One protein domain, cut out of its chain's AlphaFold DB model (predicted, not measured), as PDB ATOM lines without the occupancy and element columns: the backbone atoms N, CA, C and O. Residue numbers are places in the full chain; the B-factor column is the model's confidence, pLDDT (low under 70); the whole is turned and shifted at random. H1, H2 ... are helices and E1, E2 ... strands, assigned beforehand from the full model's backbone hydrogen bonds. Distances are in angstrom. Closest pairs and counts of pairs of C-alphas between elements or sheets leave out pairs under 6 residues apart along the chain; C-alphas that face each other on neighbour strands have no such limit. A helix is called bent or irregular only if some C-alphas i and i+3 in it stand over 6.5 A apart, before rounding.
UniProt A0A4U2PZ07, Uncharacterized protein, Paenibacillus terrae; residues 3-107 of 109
ATOM      1  N   LEU A   3     -25.080  45.064  69.072       62.00
ATOM      2  CA  LEU A   3     -26.310  44.327  68.835       62.00
ATOM      3  C   LEU A   3     -26.746  44.654  67.399       62.00
ATOM      4  O   LEU A   3     -26.457  45.750  66.946       62.00
ATOM      5  N   ILE A   4     -27.418  43.760  66.687       64.19
ATOM      6  CA  ILE A   4     -28.136  44.046  65.430       64.19
ATOM      7  C   ILE A   4     -29.498  43.340  65.492       64.19
ATOM      8  O   ILE A   4     -29.611  42.355  66.233       64.19
ATOM      9  N   PRO A   5     -30.542  43.779  64.762       65.06
ATOM     10  CA  PRO A   5     -31.805  43.055  64.763       65.06
ATOM     11  C   PRO A   5     -31.574  41.668  64.167       65.06
ATOM     12  O   PRO A   5     -30.817  41.505  63.207       65.06
ATOM     13  N   TYR A   6     -32.238  40.652  64.704       68.81
ATOM     14  CA  TYR A   6     -32.294  39.382  63.996       68.81
ATOM     15  C   TYR A   6     -33.085  39.542  62.683       68.81
ATOM     16  O   TYR A   6     -34.250  39.940  62.680       68.81
ATOM     17  N   HIS A   7     -32.440  39.174  61.577       69.44
ATOM     18  CA  HIS A   7     -33.035  38.982  60.260       69.44
ATOM     19  C   HIS A   7     -32.825  37.521  59.844       69.44
ATOM     20  O   HIS A   7     -31.869  36.888  60.288       69.44
ATOM     21  N   CYS A   8     -33.677  36.988  58.964       67.62
ATOM     22  CA  CYS A   8     -33.561  35.602  58.489       67.62
ATOM     23  C   CYS A   8     -32.254  35.311  57.724       67.62
ATOM     24  O   CYS A   8     -31.810  34.170  57.657       67.62
ATOM     25  N   GLU A   9     -31.571  36.339  57.215       71.50
ATOM     26  CA  GLU A   9     -30.221  36.210  56.647       71.50
ATOM     27  C   GLU A   9     -29.191  35.702  57.677       71.50
ATOM     28  O   GLU A   9     -28.189  35.092  57.306       71.50
ATOM     29  N   HIS A  10     -29.453  35.883  58.978       67.69
ATOM     30  CA  HIS A  10     -28.606  35.365  60.051       67.69
ATOM     31  C   HIS A  10     -28.823  33.868  60.333       67.69
ATOM     32  O   HIS A  10     -27.913  33.251  60.885       67.69
ATOM     33  N   ASP A  11     -29.951  33.256  59.936       66.94
ATOM     34  CA  ASP A  11     -30.244  31.834  60.216       66.94
ATOM     35  C   ASP A  11     -29.130  30.910  59.697       66.94
ATOM     36  O   ASP A  11     -28.702  29.988  60.387       66.94
ATOM     37  N   ALA A  12     -28.577  31.208  58.516       64.38
ATOM     38  CA  ALA A  12     -27.479  30.436  57.934       64.38
ATOM     39  C   ALA A  12     -26.214  30.427  58.815       64.38
ATOM     40  O   ALA A  12     -25.546  29.403  58.913       64.38
ATOM     41  N   ILE A  13     -25.893  31.545  59.476       64.12
ATOM     42  CA  ILE A  13     -24.739  31.640  60.382       64.12
ATOM     43  C   ILE A  13     -25.065  30.974  61.724       64.12
ATOM     44  O   ILE A  13     -24.234  30.236  62.255       64.12
ATOM     45  N   LEU A  14     -26.276  31.181  62.248       63.78
ATOM     46  CA  LEU A  14     -26.711  30.626  63.531       63.78
ATOM     47  C   LEU A  14     -26.788  29.092  63.504       63.78
ATOM     48  O   LEU A  14     -26.278  28.456  64.422       63.78
ATOM     49  N   HIS A  15     -27.273  28.487  62.418       63.72
ATOM     50  CA  HIS A  15     -27.241  27.030  62.236       63.72
ATOM     51  C   HIS A  15     -25.823  26.458  62.034       63.72
ATOM     52  O   HIS A  15     -25.608  25.267  62.246       63.72
ATOM     53  N   THR A  16     -24.835  27.279  61.649       62.09
ATOM     54  CA  THR A  16     -23.412  26.871  61.621       62.09
ATOM     55  C   THR A  16     -22.676  27.112  62.943       62.09
ATOM     56  O   THR A  16     -21.484  26.814  63.050       62.09
ATOM     57  N   PHE A  17     -23.355  27.649  63.963       64.25
ATOM     58  CA  PHE A  17     -22.738  28.001  65.235       64.25
ATOM     59  C   PHE A  17     -22.433  26.752  66.076       64.25
ATOM     60  O   PHE A  17     -23.301  26.187  66.740       64.25
ATOM     61  N   TYR A  18     -21.170  26.324  66.061       60.69
ATOM     62  CA  TYR A  18     -20.699  25.182  66.841       60.69
ATOM     63  C   TYR A  18     -20.157  25.612  68.212       60.69
ATOM     64  O   TYR A  18     -19.141  26.305  68.307       60.69
ATOM     65  N   LEU A  19     -20.803  25.136  69.278       64.25
ATOM     66  CA  LEU A  19     -20.303  25.207  70.652       64.25
ATOM     67  C   LEU A  19     -19.647  23.873  71.048       64.25
ATOM     68  O   LEU A  19     -20.249  22.823  70.811       64.25
ATOM     69  N   PRO A  20     -18.479  23.883  71.721       69.44
ATOM     70  CA  PRO A  20     -17.955  22.700  72.408       69.44
ATOM     71  C   PRO A  20     -18.981  22.138  73.407       69.44
ATOM     72  O   PRO A  20     -19.673  22.921  74.061       69.44
ATOM     73  N   GLU A  21     -19.060  20.811  73.565       66.75
ATOM     74  CA  GLU A  21     -20.058  20.143  74.431       66.75
ATOM     75  C   GLU A  21     -20.099  20.713  75.861       66.75
ATOM     76  O   GLU A  21     -21.179  20.967  76.398       66.75
ATOM     77  N   ASP A  22     -18.935  21.025  76.441       66.19
ATOM     78  CA  ASP A  22     -18.811  21.635  77.774       66.19
ATOM     79  C   ASP A  22     -19.584  22.961  77.922       66.19
ATOM     80  O   ASP A  22     -20.002  23.321  79.025       66.19
ATOM     81  N   GLN A  23     -19.790  23.695  76.822       59.88
ATOM     82  CA  GLN A  23     -20.515  24.969  76.795       59.88
ATOM     83  C   GLN A  23     -22.007  24.805  76.478       59.88
ATOM     84  O   GLN A  23     -22.798  25.647  76.911       59.88
ATOM     85  N   GLN A  24     -22.406  23.746  75.761       66.12
ATOM     86  CA  GLN A  24     -23.799  23.533  75.339       66.12
ATOM     87  C   GLN A  24     -24.742  23.408  76.547       66.12
ATOM     88  O   GLN A  24     -25.772  24.065  76.604       66.12
ATOM     89  N   GLN A  25     -24.347  22.671  77.589       66.38
ATOM     90  CA  GLN A  25     -25.174  22.488  78.796       66.38
ATOM     91  C   GLN A  25     -25.431  23.779  79.616       66.38
ATOM     92  O   GLN A  25     -26.287  23.786  80.504       66.38
ATOM     93  N   PHE A  26     -24.690  24.865  79.353       59.38
ATOM     94  CA  PHE A  26     -24.811  26.157  80.048       59.38
ATOM     95  C   PHE A  26     -25.233  27.311  79.124       59.38
ATOM     96  O   PHE A  26     -25.253  28.465  79.563       59.38
ATOM     97  N   THR A  27     -25.571  27.009  77.867       67.88
ATOM     98  CA  THR A  27     -25.883  27.987  76.817       67.88
ATOM     99  C   THR A  27     -27.137  27.534  76.082       67.88
ATOM    100  O   THR A  27     -27.140  26.458  75.501       67.88
ATOM    101  N   GLY A  28     -28.200  28.343  76.085       69.19
ATOM    102  CA  GLY A  28     -29.349  28.062  75.218       69.19
ATOM    103  C   GLY A  28     -28.945  28.221  73.757       69.19
ATOM    104  O   GLY A  28     -28.266  29.198  73.422       69.19
ATOM    105  N   MET A  29     -29.331  27.280  72.897       74.19
ATOM    106  CA  MET A  29     -28.950  27.349  71.487       74.19
ATOM    107  C   MET A  29     -29.631  28.553  70.813       74.19
ATOM    108  O   MET A  29     -30.763  28.891  71.177       74.19
ATOM    109  N   PRO A  30     -28.989  29.215  69.828       68.75
ATOM    110  CA  PRO A  30     -29.570  30.394  69.185       68.75
ATOM    111  C   PRO A  30     -30.959  30.128  68.595       68.75
ATOM    112  O   PRO A  30     -31.855  30.955  68.747       68.75
ATOM    113  N   ASP A  31     -31.153  28.947  68.010       70.00
ATOM    114  CA  ASP A  31     -32.417  28.511  67.411       70.00
ATOM    115  C   ASP A  31     -33.541  28.361  68.453       70.00
ATOM    116  O   ASP A  31     -34.672  28.788  68.219       70.00
ATOM    117  N   GLU A  32     -33.225  27.824  69.636       73.81
ATOM    118  CA  GLU A  32     -34.166  27.693  70.758       73.81
ATOM    119  C   GLU A  32     -34.555  29.070  71.309       73.81
ATOM    120  O   GLU A  32     -35.734  29.366  71.508       73.81
ATOM    121  N   MET A  33     -33.564  29.943  71.507       75.00
ATOM    122  CA  MET A  33     -33.777  31.300  72.013       75.00
ATOM    123  C   MET A  33     -34.550  32.169  71.014       75.00
ATOM    124  O   MET A  33     -35.409  32.950  71.421       75.00
ATOM    125  N   LEU A  34     -34.327  31.992  69.708       74.38
ATOM    126  CA  LEU A  34     -35.126  32.623  68.657       74.38
ATOM    127  C   LEU A  34     -36.556  32.086  68.610       74.38
ATOM    128  O   LEU A  34     -37.485  32.872  68.428       74.38
ATOM    129  N   ALA A  35     -36.755  30.778  68.778       76.56
ATOM    130  CA  ALA A  35     -38.087  30.182  68.828       76.56
ATOM    131  C   ALA A  35     -38.901  30.685  70.031       76.56
ATOM    132  O   ALA A  35     -40.104  30.899  69.892       76.56
ATOM    133  N   LEU A  36     -38.255  30.913  71.181       75.31
ATOM    134  CA  LEU A  36     -38.872  31.526  72.361       75.31
ATOM    135  C   LEU A  36     -39.134  33.026  72.159       75.31
ATOM    136  O   LEU A  36     -40.245  33.484  72.410       75.31
ATOM    137  N   ALA A  37     -38.164  33.788  71.644       74.56
ATOM    138  CA  ALA A  37     -38.334  35.222  71.397       74.56
ATOM    139  C   ALA A  37     -39.463  35.513  70.391       74.56
ATOM    140  O   ALA A  37     -40.239  36.438  70.591       74.56
ATOM    141  N   LYS A  38     -39.621  34.682  69.350       74.88
ATOM    142  CA  LYS A  38     -40.713  34.792  68.362       74.88
ATOM    143  C   LYS A  38     -42.117  34.531  68.945       74.88
ATOM    144  O   LYS A  38     -43.095  34.812  68.257       74.88
ATOM    145  N   GLN A  39     -42.238  33.998  70.167       78.94
ATOM    146  CA  GLN A  39     -43.532  33.761  70.833       78.94
ATOM    147  C   GLN A  39     -44.027  34.962  71.653       78.94
ATOM    148  O   GLN A  39     -45.222  35.041  71.932       78.94
ATOM    149  N   ASP A  40     -43.145  35.895  72.023       72.00
ATOM    150  CA  ASP A  40     -43.485  37.075  72.821       72.00
ATOM    151  C   ASP A  40     -43.239  38.361  72.008       72.00
ATOM    152  O   ASP A  40     -42.087  38.698  71.739       72.00
ATOM    153  N   PRO A  41     -44.282  39.132  71.636       72.38
ATOM    154  CA  PRO A  41     -44.125  40.363  70.860       72.38
ATOM    155  C   PRO A  41     -43.401  41.496  71.613       72.38
ATOM    156  O   PRO A  41     -43.084  42.519  71.006       72.38
ATOM    157  N   HIS A  42     -43.131  41.352  72.914       70.56
ATOM    158  CA  HIS A  42     -42.258  42.261  73.660       70.56
ATOM    159  C   HIS A  42     -40.779  41.835  73.620       70.56
ATOM    160  O   HIS A  42     -39.897  42.673  73.840       70.56
ATOM    161  N   CYS A  43     -40.479  40.579  73.280       66.88
ATOM    162  CA  CYS A  43     -39.117  40.083  73.110       66.88
ATOM    163  C   CYS A  43     -38.561  40.466  71.731       66.88
ATOM    164  O   CYS A  43     -38.984  39.954  70.700       66.88
ATOM    165  N   HIS A  44     -37.555  41.341  71.716       68.69
ATOM    166  CA  HIS A  44     -36.889  41.784  70.491       68.69
ATOM    167  C   HIS A  44     -35.535  41.063  70.354       68.69
ATOM    168  O   HIS A  44     -34.583  41.443  71.039       68.69
ATOM    169  N   PRO A  45     -35.424  40.001  69.528       69.50
ATOM    170  CA  PRO A  45     -34.181  39.250  69.391       69.50
ATOM    171  C   PRO A  45     -33.097  40.093  68.715       69.50
ATOM    172  O   PRO A  45     -33.271  40.599  67.603       69.50
ATOM    173  N   VAL A  46     -31.955  40.189  69.389       67.00
ATOM    174  CA  VAL A  46     -30.758  40.888  68.919       67.00
ATOM    175  C   VAL A  46     -29.592  39.917  68.786       67.00
ATOM    176  O   VAL A  46     -29.337  39.105  69.675       67.00
ATOM    177  N   VAL A  47     -28.870  40.005  67.674       68.19
ATOM    178  CA  VAL A  47     -27.649  39.231  67.423       68.19
ATOM    179  C   VAL A  47     -26.450  40.076  67.832       68.19
ATOM    180  O   VAL A  47     -26.371  41.250  67.485       68.19
ATOM    181  N   ILE A  48     -25.504  39.489  68.562       63.03
ATOM    182  CA  ILE A  48     -24.234  40.151  68.871       63.03
ATOM    183  C   ILE A  48     -23.298  39.996  67.670       63.03
ATOM    184  O   ILE A  48     -22.860  38.886  67.369       63.03
ATOM    185  N   SER A  49     -22.954  41.107  67.019       59.09
ATOM    186  CA  SER A  49     -21.938  41.151  65.965       59.09
ATOM    187  C   SER A  49     -20.659  41.827  66.458       59.09
ATOM    188  O   SER A  49     -20.678  42.780  67.240       59.09
ATOM    189  N   VAL A  50     -19.505  41.336  66.009       54.66
ATOM    190  CA  VAL A  50     -18.194  41.914  66.360       54.66
ATOM    191  C   VAL A  50     -17.738  42.946  65.315       54.66
ATOM    192  O   VAL A  50     -16.871  43.763  65.618       54.66
ATOM    193  N   THR A  51     -18.334  42.951  64.117       45.94
ATOM    194  CA  THR A  51     -17.794  43.613  62.915       45.94
ATOM    195  C   THR A  51     -18.306  45.026  62.605       45.94
ATOM    196  O   THR A  51     -17.749  45.641  61.698       45.94
ATOM    197  N   ALA A  52     -19.280  45.582  63.336       42.28
ATOM    198  CA  ALA A  52     -19.724  46.978  63.168       42.28
ATOM    199  C   ALA A  52     -20.049  47.695  64.526       42.28
ATOM    200  O   ALA A  52     -19.910  47.056  65.583       42.28
ATOM    201  N   PRO A  53     -20.323  49.033  64.552       47.81
ATOM    202  CA  PRO A  53     -20.448  49.827  65.797       47.81
ATOM    203  C   PRO A  53     -21.675  50.782  65.941       47.81
ATOM    204  O   PRO A  53     -21.697  51.587  66.868       47.81
ATOM    205  N   ILE A  54     -22.640  50.773  65.021       51.41
ATOM    206  CA  ILE A  54     -23.719  51.760  64.800       51.41
ATOM    207  C   ILE A  54     -25.032  51.475  65.569       51.41
ATOM    208  O   ILE A  54     -25.612  52.394  66.157       51.41
ATOM    209  N   TYR A  55     -25.542  50.236  65.541       61.25
ATOM    210  CA  TYR A  55     -26.970  49.915  65.733       61.25
ATOM    211  C   TYR A  55     -27.611  50.490  66.998       61.25
ATOM    212  O   TYR A  55     -28.685  51.085  66.928       61.25
ATOM    213  N   ILE A  56     -26.984  50.323  68.168       61.91
ATOM    214  CA  ILE A  56     -27.632  50.725  69.428       61.91
ATOM    215  C   ILE A  56     -27.776  52.250  69.493       61.91
ATOM    216  O   ILE A  56     -28.812  52.747  69.924       61.91
ATOM    217  N   SER A  57     -26.782  52.997  69.000       61.16
ATOM    218  CA  SER A  57     -26.861  54.459  68.910       61.16
ATOM    219  C   SER A  57     -27.845  54.958  67.847       61.16
ATOM    220  O   SER A  57     -28.420  56.028  68.029       61.16
ATOM    221  N   GLU A  58     -28.064  54.204  66.765       62.09
ATOM    222  CA  GLU A  58     -28.998  54.578  65.692       62.09
ATOM    223  C   GLU A  58     -30.463  54.290  66.064       62.09
ATOM    224  O   GLU A  58     -31.318  55.165  65.935       62.09
ATOM    225  N   TYR A  59     -30.759  53.090  66.574       65.75
ATOM    226  CA  TYR A  59     -32.133  52.647  66.857       65.75
ATOM    227  C   TYR A  59     -32.596  52.960  68.283       65.75
ATOM    228  O   TYR A  59     -33.794  53.108  68.527       65.75
ATOM    229  N   PHE A  60     -31.662  53.097  69.227       69.50
ATOM    230  CA  PHE A  60     -31.953  53.377  70.632       69.50
ATOM    231  C   PHE A  60     -31.105  54.548  71.170       69.50
ATOM    232  O   PHE A  60     -30.432  54.399  72.192       69.50
ATOM    233  N   PRO A  61     -31.177  55.756  70.567       70.44
ATOM    234  CA  PRO A  61     -30.327  56.907  70.916       70.44
ATOM    235  C   PRO A  61     -30.484  57.410  72.365       70.44
ATOM    236  O   PRO A  61     -29.709  58.243  72.829       70.44
ATOM    237  N   HIS A  62     -31.497  56.936  73.093       77.38
ATOM    238  CA  HIS A  62     -31.723  57.249  74.507       77.38
ATOM    239  C   HIS A  62     -31.142  56.205  75.475       77.38
ATOM    240  O   HIS A  62     -31.114  56.449  76.684       77.38
ATOM    241  N   VAL A  63     -30.682  55.049  74.980       74.62
ATOM    242  CA  VAL A  63     -30.075  53.997  75.803       74.62
ATOM    243  C   VAL A  63     -28.641  54.389  76.145       74.62
ATOM    244  O   VAL A  63     -27.818  54.677  75.279       74.62
ATOM    245  N   ARG A  64     -28.345  54.418  77.446       79.19
ATOM    246  CA  ARG A  64     -27.036  54.830  77.981       79.19
ATOM    247  C   ARG A  64     -26.140  53.656  78.357       79.19
ATOM    248  O   ARG A  64     -24.931  53.834  78.481       79.19
ATOM    249  N   GLU A  65     -26.727  52.479  78.530       81.81
ATOM    250  CA  GLU A  65     -26.066  51.291  79.053       81.81
ATOM    251  C   GLU A  65     -26.676  50.027  78.443       81.81
ATOM    252  O   GLU A  65     -27.894  49.934  78.285       81.81
ATOM    253  N   VAL A  66     -25.828  49.051  78.125       83.12
ATOM    254  CA  VAL A  66     -26.221  47.677  77.796       83.12
ATOM    255  C   VAL A  66     -25.925  46.805  79.005       83.12
ATOM    256  O   VAL A  66     -24.798  46.800  79.498       83.12
ATOM    257  N   VAL A  67     -26.915  46.034  79.448       84.94
ATOM    258  CA  VAL A  67     -26.782  45.072  80.546       84.94
ATOM    259  C   VAL A  67     -27.088  43.680  80.011       84.94
ATOM    260  O   VAL A  67     -28.125  43.481  79.379       84.94
ATOM    261  N   LEU A  68     -26.209  42.710  80.269       86.38
ATOM    262  CA  LEU A  68     -26.421  41.307  79.906       86.38
ATOM    263  C   LEU A  68     -26.146  40.371  81.084       86.38
ATOM    264  O   LEU A  68     -25.305  40.652  81.935       86.38
ATOM    265  N   GLY A  69     -26.866  39.250  81.125       87.69
ATOM    266  CA  GLY A  69     -26.622  38.157  82.063       87.69
ATOM    267  C   GLY A  69     -25.879  37.018  81.371       87.69
ATOM    268  O   GLY A  69     -26.355  36.504  80.360       87.69
ATOM    269  N   VAL A  70     -24.739  36.593  81.913       86.50
ATOM    270  CA  VAL A  70     -23.957  35.454  81.405       86.50
ATOM    271  C   VAL A  70     -23.782  34.405  82.497       86.50
ATOM    272  O   VAL A  70     -23.475  34.739  83.637       86.50
ATOM    273  N   ASN A  71     -23.985  33.122  82.182       89.62
ATOM    274  CA  ASN A  71     -23.843  32.048  83.168       89.62
ATOM    275  C   ASN A  71     -22.421  32.037  83.763       89.62
ATOM    276  O   ASN A  71     -21.441  32.092  83.016       89.62
ATOM    277  N   ALA A  72     -22.303  31.911  85.088       87.62
ATOM    278  CA  ALA A  72     -21.032  31.860  85.814       87.62
ATOM    279  C   ALA A  72     -20.100  30.730  85.332       87.62
ATOM    280  O   ALA A  72     -18.882  30.830  85.459       87.62
ATOM    281  N   ARG A  73     -20.656  29.670  84.729       85.44
ATOM    282  CA  ARG A  73     -19.899  28.557  84.132       85.44
ATOM    283  C   ARG A  73     -19.471  28.801  82.683       85.44
ATOM    284  O   ARG A  73     -18.559  28.132  82.207       85.44
ATOM    285  N   ASN A  74     -20.073  29.763  81.980       83.06
ATOM    286  CA  ASN A  74     -19.700  30.110  80.607       83.06
ATOM    287  C   ASN A  74     -18.530  31.119  80.594       83.06
ATOM    288  O   ASN A  74     -18.667  32.282  80.206       83.06
ATOM    289  N   LEU A  75     -17.363  30.648  81.045       85.00
ATOM    290  CA  LEU A  75     -16.106  31.408  81.058       85.00
ATOM    291  C   LEU A  75     -15.706  31.959  79.668       85.00
ATOM    292  O   LEU A  75     -15.180  33.076  79.613       85.00
ATOM    293  N   PRO A  76     -15.947  31.255  78.539       81.94
ATOM    294  CA  PRO A  76     -15.656  31.788  77.206       81.94
ATOM    295  C   PRO A  76     -16.516  33.002  76.837       81.94
ATOM    296  O   PRO A  76     -15.968  33.998  76.363       81.94
ATOM    297  N   ALA A  77     -17.826  32.975  77.115       79.50
ATOM    298  CA  ALA A  77     -18.704  34.123  76.883       79.50
ATOM    299  C   ALA A  77     -18.355  35.303  77.804       79.50
ATOM    300  O   ALA A  77     -18.217  36.424  77.319       79.50
ATOM    301  N   GLN A  78     -18.102  35.060  79.099       84.50
ATOM    302  CA  GLN A  78     -17.587  36.091  80.017       84.50
ATOM    303  C   GLN A  78     -16.314  36.746  79.458       84.50
ATOM    304  O   GLN A  78     -16.229  37.968  79.350       84.50
ATOM    305  N   SER A  79     -15.347  35.930  79.024       84.44
ATOM    306  CA  SER A  79     -14.082  36.404  78.450       84.44
ATOM    307  C   SER A  79     -14.277  37.223  77.171       84.44
ATOM    308  O   SER A  79     -13.522  38.165  76.933       84.44
ATOM    309  N   LEU A  80     -15.261  36.872  76.338       80.31
ATOM    310  CA  LEU A  80     -15.621  37.628  75.137       80.31
ATOM    311  C   LEU A  80     -16.213  38.994  75.506       80.31
ATOM    312  O   LEU A  80     -15.717  40.014  75.036       80.31
ATOM    313  N   TYR A  81     -17.222  39.028  76.378       83.50
ATOM    314  CA  TYR A  81     -17.900  40.269  76.759       83.50
ATOM    315  C   TYR A  81     -16.947  41.257  77.444       83.50
ATOM    316  O   TYR A  81     -16.909  42.428  77.062       83.50
ATOM    317  N   LEU A  82     -16.102  40.780  78.365       85.75
ATOM    318  CA  LEU A  82     -15.067  41.600  79.007       85.75
ATOM    319  C   LEU A  82     -14.078  42.188  77.981       85.75
ATOM    320  O   LEU A  82     -13.785  43.381  78.019       85.75
ATOM    321  N   LYS A  83     -13.613  41.392  77.003       82.75
ATOM    322  CA  LYS A  83     -12.746  41.880  75.908       82.75
ATOM    323  C   LYS A  83     -13.423  42.916  75.015       82.75
ATOM    324  O   LYS A  83     -12.741  43.763  74.446       82.75
ATOM    325  N   CYS A  84     -14.741  42.846  74.871       75.44
ATOM    326  CA  CYS A  84     -15.504  43.793  74.073       75.44
ATOM    327  C   CYS A  84     -15.842  45.101  74.805       75.44
ATOM    328  O   CYS A  84     -16.410  45.986  74.172       75.44
ATOM    329  N   GLY A  85     -15.478  45.244  76.085       82.62
ATOM    330  CA  GLY A  85     -15.661  46.471  76.869       82.62
ATOM    331  C   GLY A  85     -16.793  46.420  77.899       82.62
ATOM    332  O   GLY A  85     -17.062  47.437  78.539       82.62
ATOM    333  N   PHE A  86     -17.445  45.267  78.089       88.62
ATOM    334  CA  PHE A  86     -18.311  45.074  79.252       88.62
ATOM    335  C   PHE A  86     -17.469  45.003  80.531       88.62
ATOM    336  O   PHE A  86     -16.325  44.548  80.521       88.62
ATOM    337  N   LYS A  87     -18.057  45.424  81.647       90.62
ATOM    338  CA  LYS A  87     -17.480  45.356  82.988       90.62
ATOM    339  C   LYS A  87     -18.302  44.407  83.847       90.62
ATOM    340  O   LYS A  87     -19.531  44.444  83.796       90.62
ATOM    341  N   ASP A  88     -17.612  43.589  84.631       92.31
ATOM    342  CA  ASP A  88     -18.201  42.884  85.766       92.31
ATOM    343  C   ASP A  88     -18.020  43.757  87.012       92.31
ATOM    344  O   ASP A  88     -16.895  44.138  87.342       92.31
ATOM    345  N   GLU A  89     -19.120  44.104  87.674       91.25
ATOM    346  CA  GLU A  89     -19.115  44.871  88.929       91.25
ATOM    347  C   GLU A  89     -19.352  43.970  90.158       91.25
ATOM    348  O   GLU A  89     -19.466  44.462  91.279       91.25
ATOM    349  N   GLY A  90     -19.411  42.645  89.965       89.94
ATOM    350  CA  GLY A  90     -19.748  41.654  90.991       89.94
ATOM    351  C   GLY A  90     -21.252  41.402  91.147       89.94
ATOM    352  O   GLY A  90     -21.653  40.575  91.968       89.94
ATOM    353  N   ASP A  91     -22.088  42.083  90.358       92.69
ATOM    354  CA  ASP A  91     -23.532  41.862  90.332       92.69
ATOM    355  C   ASP A  91     -23.848  40.461  89.792       92.69
ATOM    356  O   ASP A  91     -23.410  40.068  88.709       92.69
ATOM    357  N   THR A  92     -24.660  39.701  90.527       93.00
ATOM    358  CA  THR A  92     -25.078  38.355  90.118       93.00
ATOM    359  C   THR A  92     -26.575  38.133  90.311       93.00
ATOM    360  O   THR A  92     -27.226  38.757  91.150       93.00
ATOM    361  N   LYS A  93     -27.147  37.229  89.510       90.19
ATOM    362  CA  LYS A  93     -28.570  36.869  89.542       90.19
ATOM    363  C   LYS A  93     -28.748  35.371  89.320       90.19
ATOM    364  O   LYS A  93     -28.028  34.768  88.533       90.19
ATOM    365  N   MET A  94     -29.734  34.763  89.973       89.88
ATOM    366  CA  MET A  94     -30.125  33.383  89.671       89.88
ATOM    367  C   MET A  94     -30.991  33.329  88.407       89.88
ATOM    368  O   MET A  94     -32.029  33.989  88.335       89.88
ATOM    369  N   GLY A  95     -30.567  32.528  87.430       80.00
ATOM    370  CA  GLY A  95     -31.335  32.149  86.243       80.00
ATOM    371  C   GLY A  95     -31.676  30.653  86.233       80.00
ATOM    372  O   GLY A  95     -31.269  29.898  87.117       80.00
ATOM    373  N   SER A  96     -32.396  30.207  85.200       75.19
ATOM    374  CA  SER A  96     -32.844  28.810  85.035       75.19
ATOM    375  C   SER A  96     -31.707  27.779  84.996       75.19
ATOM    376  O   SER A  96     -31.903  26.645  85.420       75.19
ATOM    377  N   HIS A  97     -30.511  28.177  84.549       75.81
ATOM    378  CA  HIS A  97     -29.316  27.322  84.464       75.81
ATOM    379  C   HIS A  97     -28.259  27.650  85.540       75.81
ATOM    380  O   HIS A  97     -27.078  27.337  85.373       75.81
ATOM    381  N   GLY A  98     -28.664  28.292  86.644       84.75
ATOM    382  CA  GLY A  98     -27.797  28.633  87.774       84.75
ATOM    383  C   GLY A  98     -27.426  30.116  87.858       84.75
ATOM    384  O   GLY A  98     -28.143  30.983  87.356       84.75
ATOM    385  N   LEU A  99     -26.317  30.408  88.540       90.56
ATOM    386  CA  LEU A  99     -25.836  31.771  88.768       90.56
ATOM    387  C   LEU A  99     -25.405  32.432  87.451       90.56
ATOM    388  O   LEU A  99     -24.683  31.832  86.653       90.56
ATOM    389  N   GLN A 100     -25.814  33.679  87.246       91.38
ATOM    390  CA  GLN A 100     -25.394  34.538  86.147       91.38
ATOM    391  C   GLN A 100     -24.658  35.762  86.695       91.38
ATOM    392  O   GLN A 100     -25.116  36.362  87.666       91.38
ATOM    393  N   HIS A 101     -23.557  36.143  86.052       92.31
ATOM    394  CA  HIS A 101     -22.909  37.441  86.220       92.31
ATOM    395  C   HIS A 101     -23.647  38.477  85.379       92.31
ATOM    396  O   HIS A 101     -24.023  38.193  84.237       92.31
ATOM    397  N   ILE A 102     -23.856  39.662  85.941       91.69
ATOM    398  CA  ILE A 102     -24.490  40.791  85.271       91.69
ATOM    399  C   ILE A 102     -23.390  41.737  84.802       91.69
ATOM    400  O   ILE A 102     -22.754  42.420  85.601       91.69
ATOM    401  N   LEU A 103     -23.162  41.760  83.492       89.88
ATOM    402  CA  LEU A 103     -22.129  42.579  82.871       89.88
ATOM    403  C   LEU A 103     -22.748  43.831  82.250       89.88
ATOM    404  O   LEU A 103     -23.786  43.749  81.587       89.88
ATOM    405  N   LYS A 104     -22.090  44.981  82.429       89.25
ATOM    406  CA  LYS A 104     -22.581  46.300  81.992       89.25
ATOM    407  C   LYS A 104     -21.611  46.973  81.027       89.25
ATOM    408  O   LYS A 104     -20.398  46.888  81.204       89.25
ATOM    409  N   MET A 105     -22.130  47.680  80.031       86.00
ATOM    410  CA  MET A 105     -21.353  48.508  79.103       86.00
ATOM    411  C   MET A 105     -22.032  49.864  78.931       86.00
ATOM    412  O   MET A 105     -23.143  49.940  78.413       86.00
ATOM    413  N   SER A 106     -21.349  50.941  79.317       83.56
ATOM    414  CA  SER A 106     -21.797  52.308  79.045       83.56
ATOM    415  C   SER A 106     -21.587  52.649  77.565       83.56
ATOM    416  O   SER A 106     -20.505  52.427  77.028       83.56
ATOM    417  N   LEU A 107     -22.607  53.213  76.916       74.75
ATOM    418  CA  LEU A 107     -22.585  53.581  75.490       74.75
ATOM    419  C   LEU A 107     -22.194  55.043  75.233       74.75
ATOM    420  O   LEU A 107     -22.197  55.490  74.093       74.75
TER     421      LEU A 107
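What this domain is: This is residues 3 to 107 of the 109 residues of an uncharacterized protein of Paenibacillus terrae (UniProt A0A4U2PZ07). Two lobes make this model: a strongly twisted sheet of three strands, E3, E5 and E4, with helix H5 packed along one face, and a loosely wound lobe of residues 3 to 59, which holds a small two-strand pair, E1 and E2, with H4 close by E1, and the short helices H1, H2 and H3, no two of these four helices touching. The printed part has 105 residues, and along it come E1 H1 H2 H3 E2 H4 E3 H5 E4 E5. The larger sheet has the order E3, E5, E4 and is antiparallel, as is the pair E1 and E2; the class is mixed, helices and strands. The whole is compact, with a radius of gyration of the C-alphas of 14.2 A, and spans 34 by 32 by 27 A.

Where its parts are: Find C-alpha 3 at (-26.310, 44.327, 68.835), where E1, residues 3 to 5, begins. Next come H1, residues 8 to 14, H2, residues 21 to 24, and H3, residues 30 to 37, 10.2 A long. H1 is irregular, but only just: C-alphas 9 and 12 are 6.52 A apart. E2 is residues 46 to 49 and H4 residues 55 to 59. At C-alpha 65, (-26.066, 51.291, 79.053), E3 begins and runs 19.8 A to residue 71. H5, residues 75 to 83, is 12.1 A long. E4, residues 87 to 95, spans 19.4 A and bends by 79 degrees at residue 90. E5, residues 98 to 106, runs 25.9 A to C-alpha 106 at (-21.797, 52.308, 79.045).

How they stand to each other: Look first at inner strand E5. It is antiparallel to E3, with N 68 and O 103 at 2.9 A, within hydrogen-bond range. Its hairpin with E4 has N 100 and O 93 at 2.8 A and, before the bend, N 104 and O 87 at 3.0 A. H5 is on this sheet at a height of 9.0 A, over E5 and along the strands, at 5 degrees to E5 on the local plane; its closest C-alpha pair with E5 is Tyr 81 and Leu 103, 7.8 A. E3, H5 and E4 form a split strand-helix-strand unit, two strands running the same way with E5 between them, and its crossover is right-handed. H1, H2, H3 and H4 are not on this sheet. E1 and E2 are antiparallel, N 4 and O 47 being 2.8 A apart. The closest C-alphas of E1 and H4 are Ile 4 and Tyr 55, 6.0 A. H1 and H3 are close but not clearly touching, at Leu 14 and Pro 30, 6.3 A between C-alphas. H2 and H5 are only just apart, 8.4 A at their closest. In H3, H4 and H5 every O i to N i+4 pair is within hydrogen-bond range; in H1 it is 1 of 3, beside 3 of 4 O i to N i+3 pairs, and H2 is too short for an i+4 pair.

The domain as a whole: The C-alphas farthest apart are those of Glu 21 and His 62, 38.9 A. The printed part has no cut and no long link; H1 to H2 and H3 to E2 are short, the others tight. Mean pLDDT of the printed part is 74.3; look for values under 70 in 44 residues, namely 3 to 8, 10 to 28, 30 and 43 to 60.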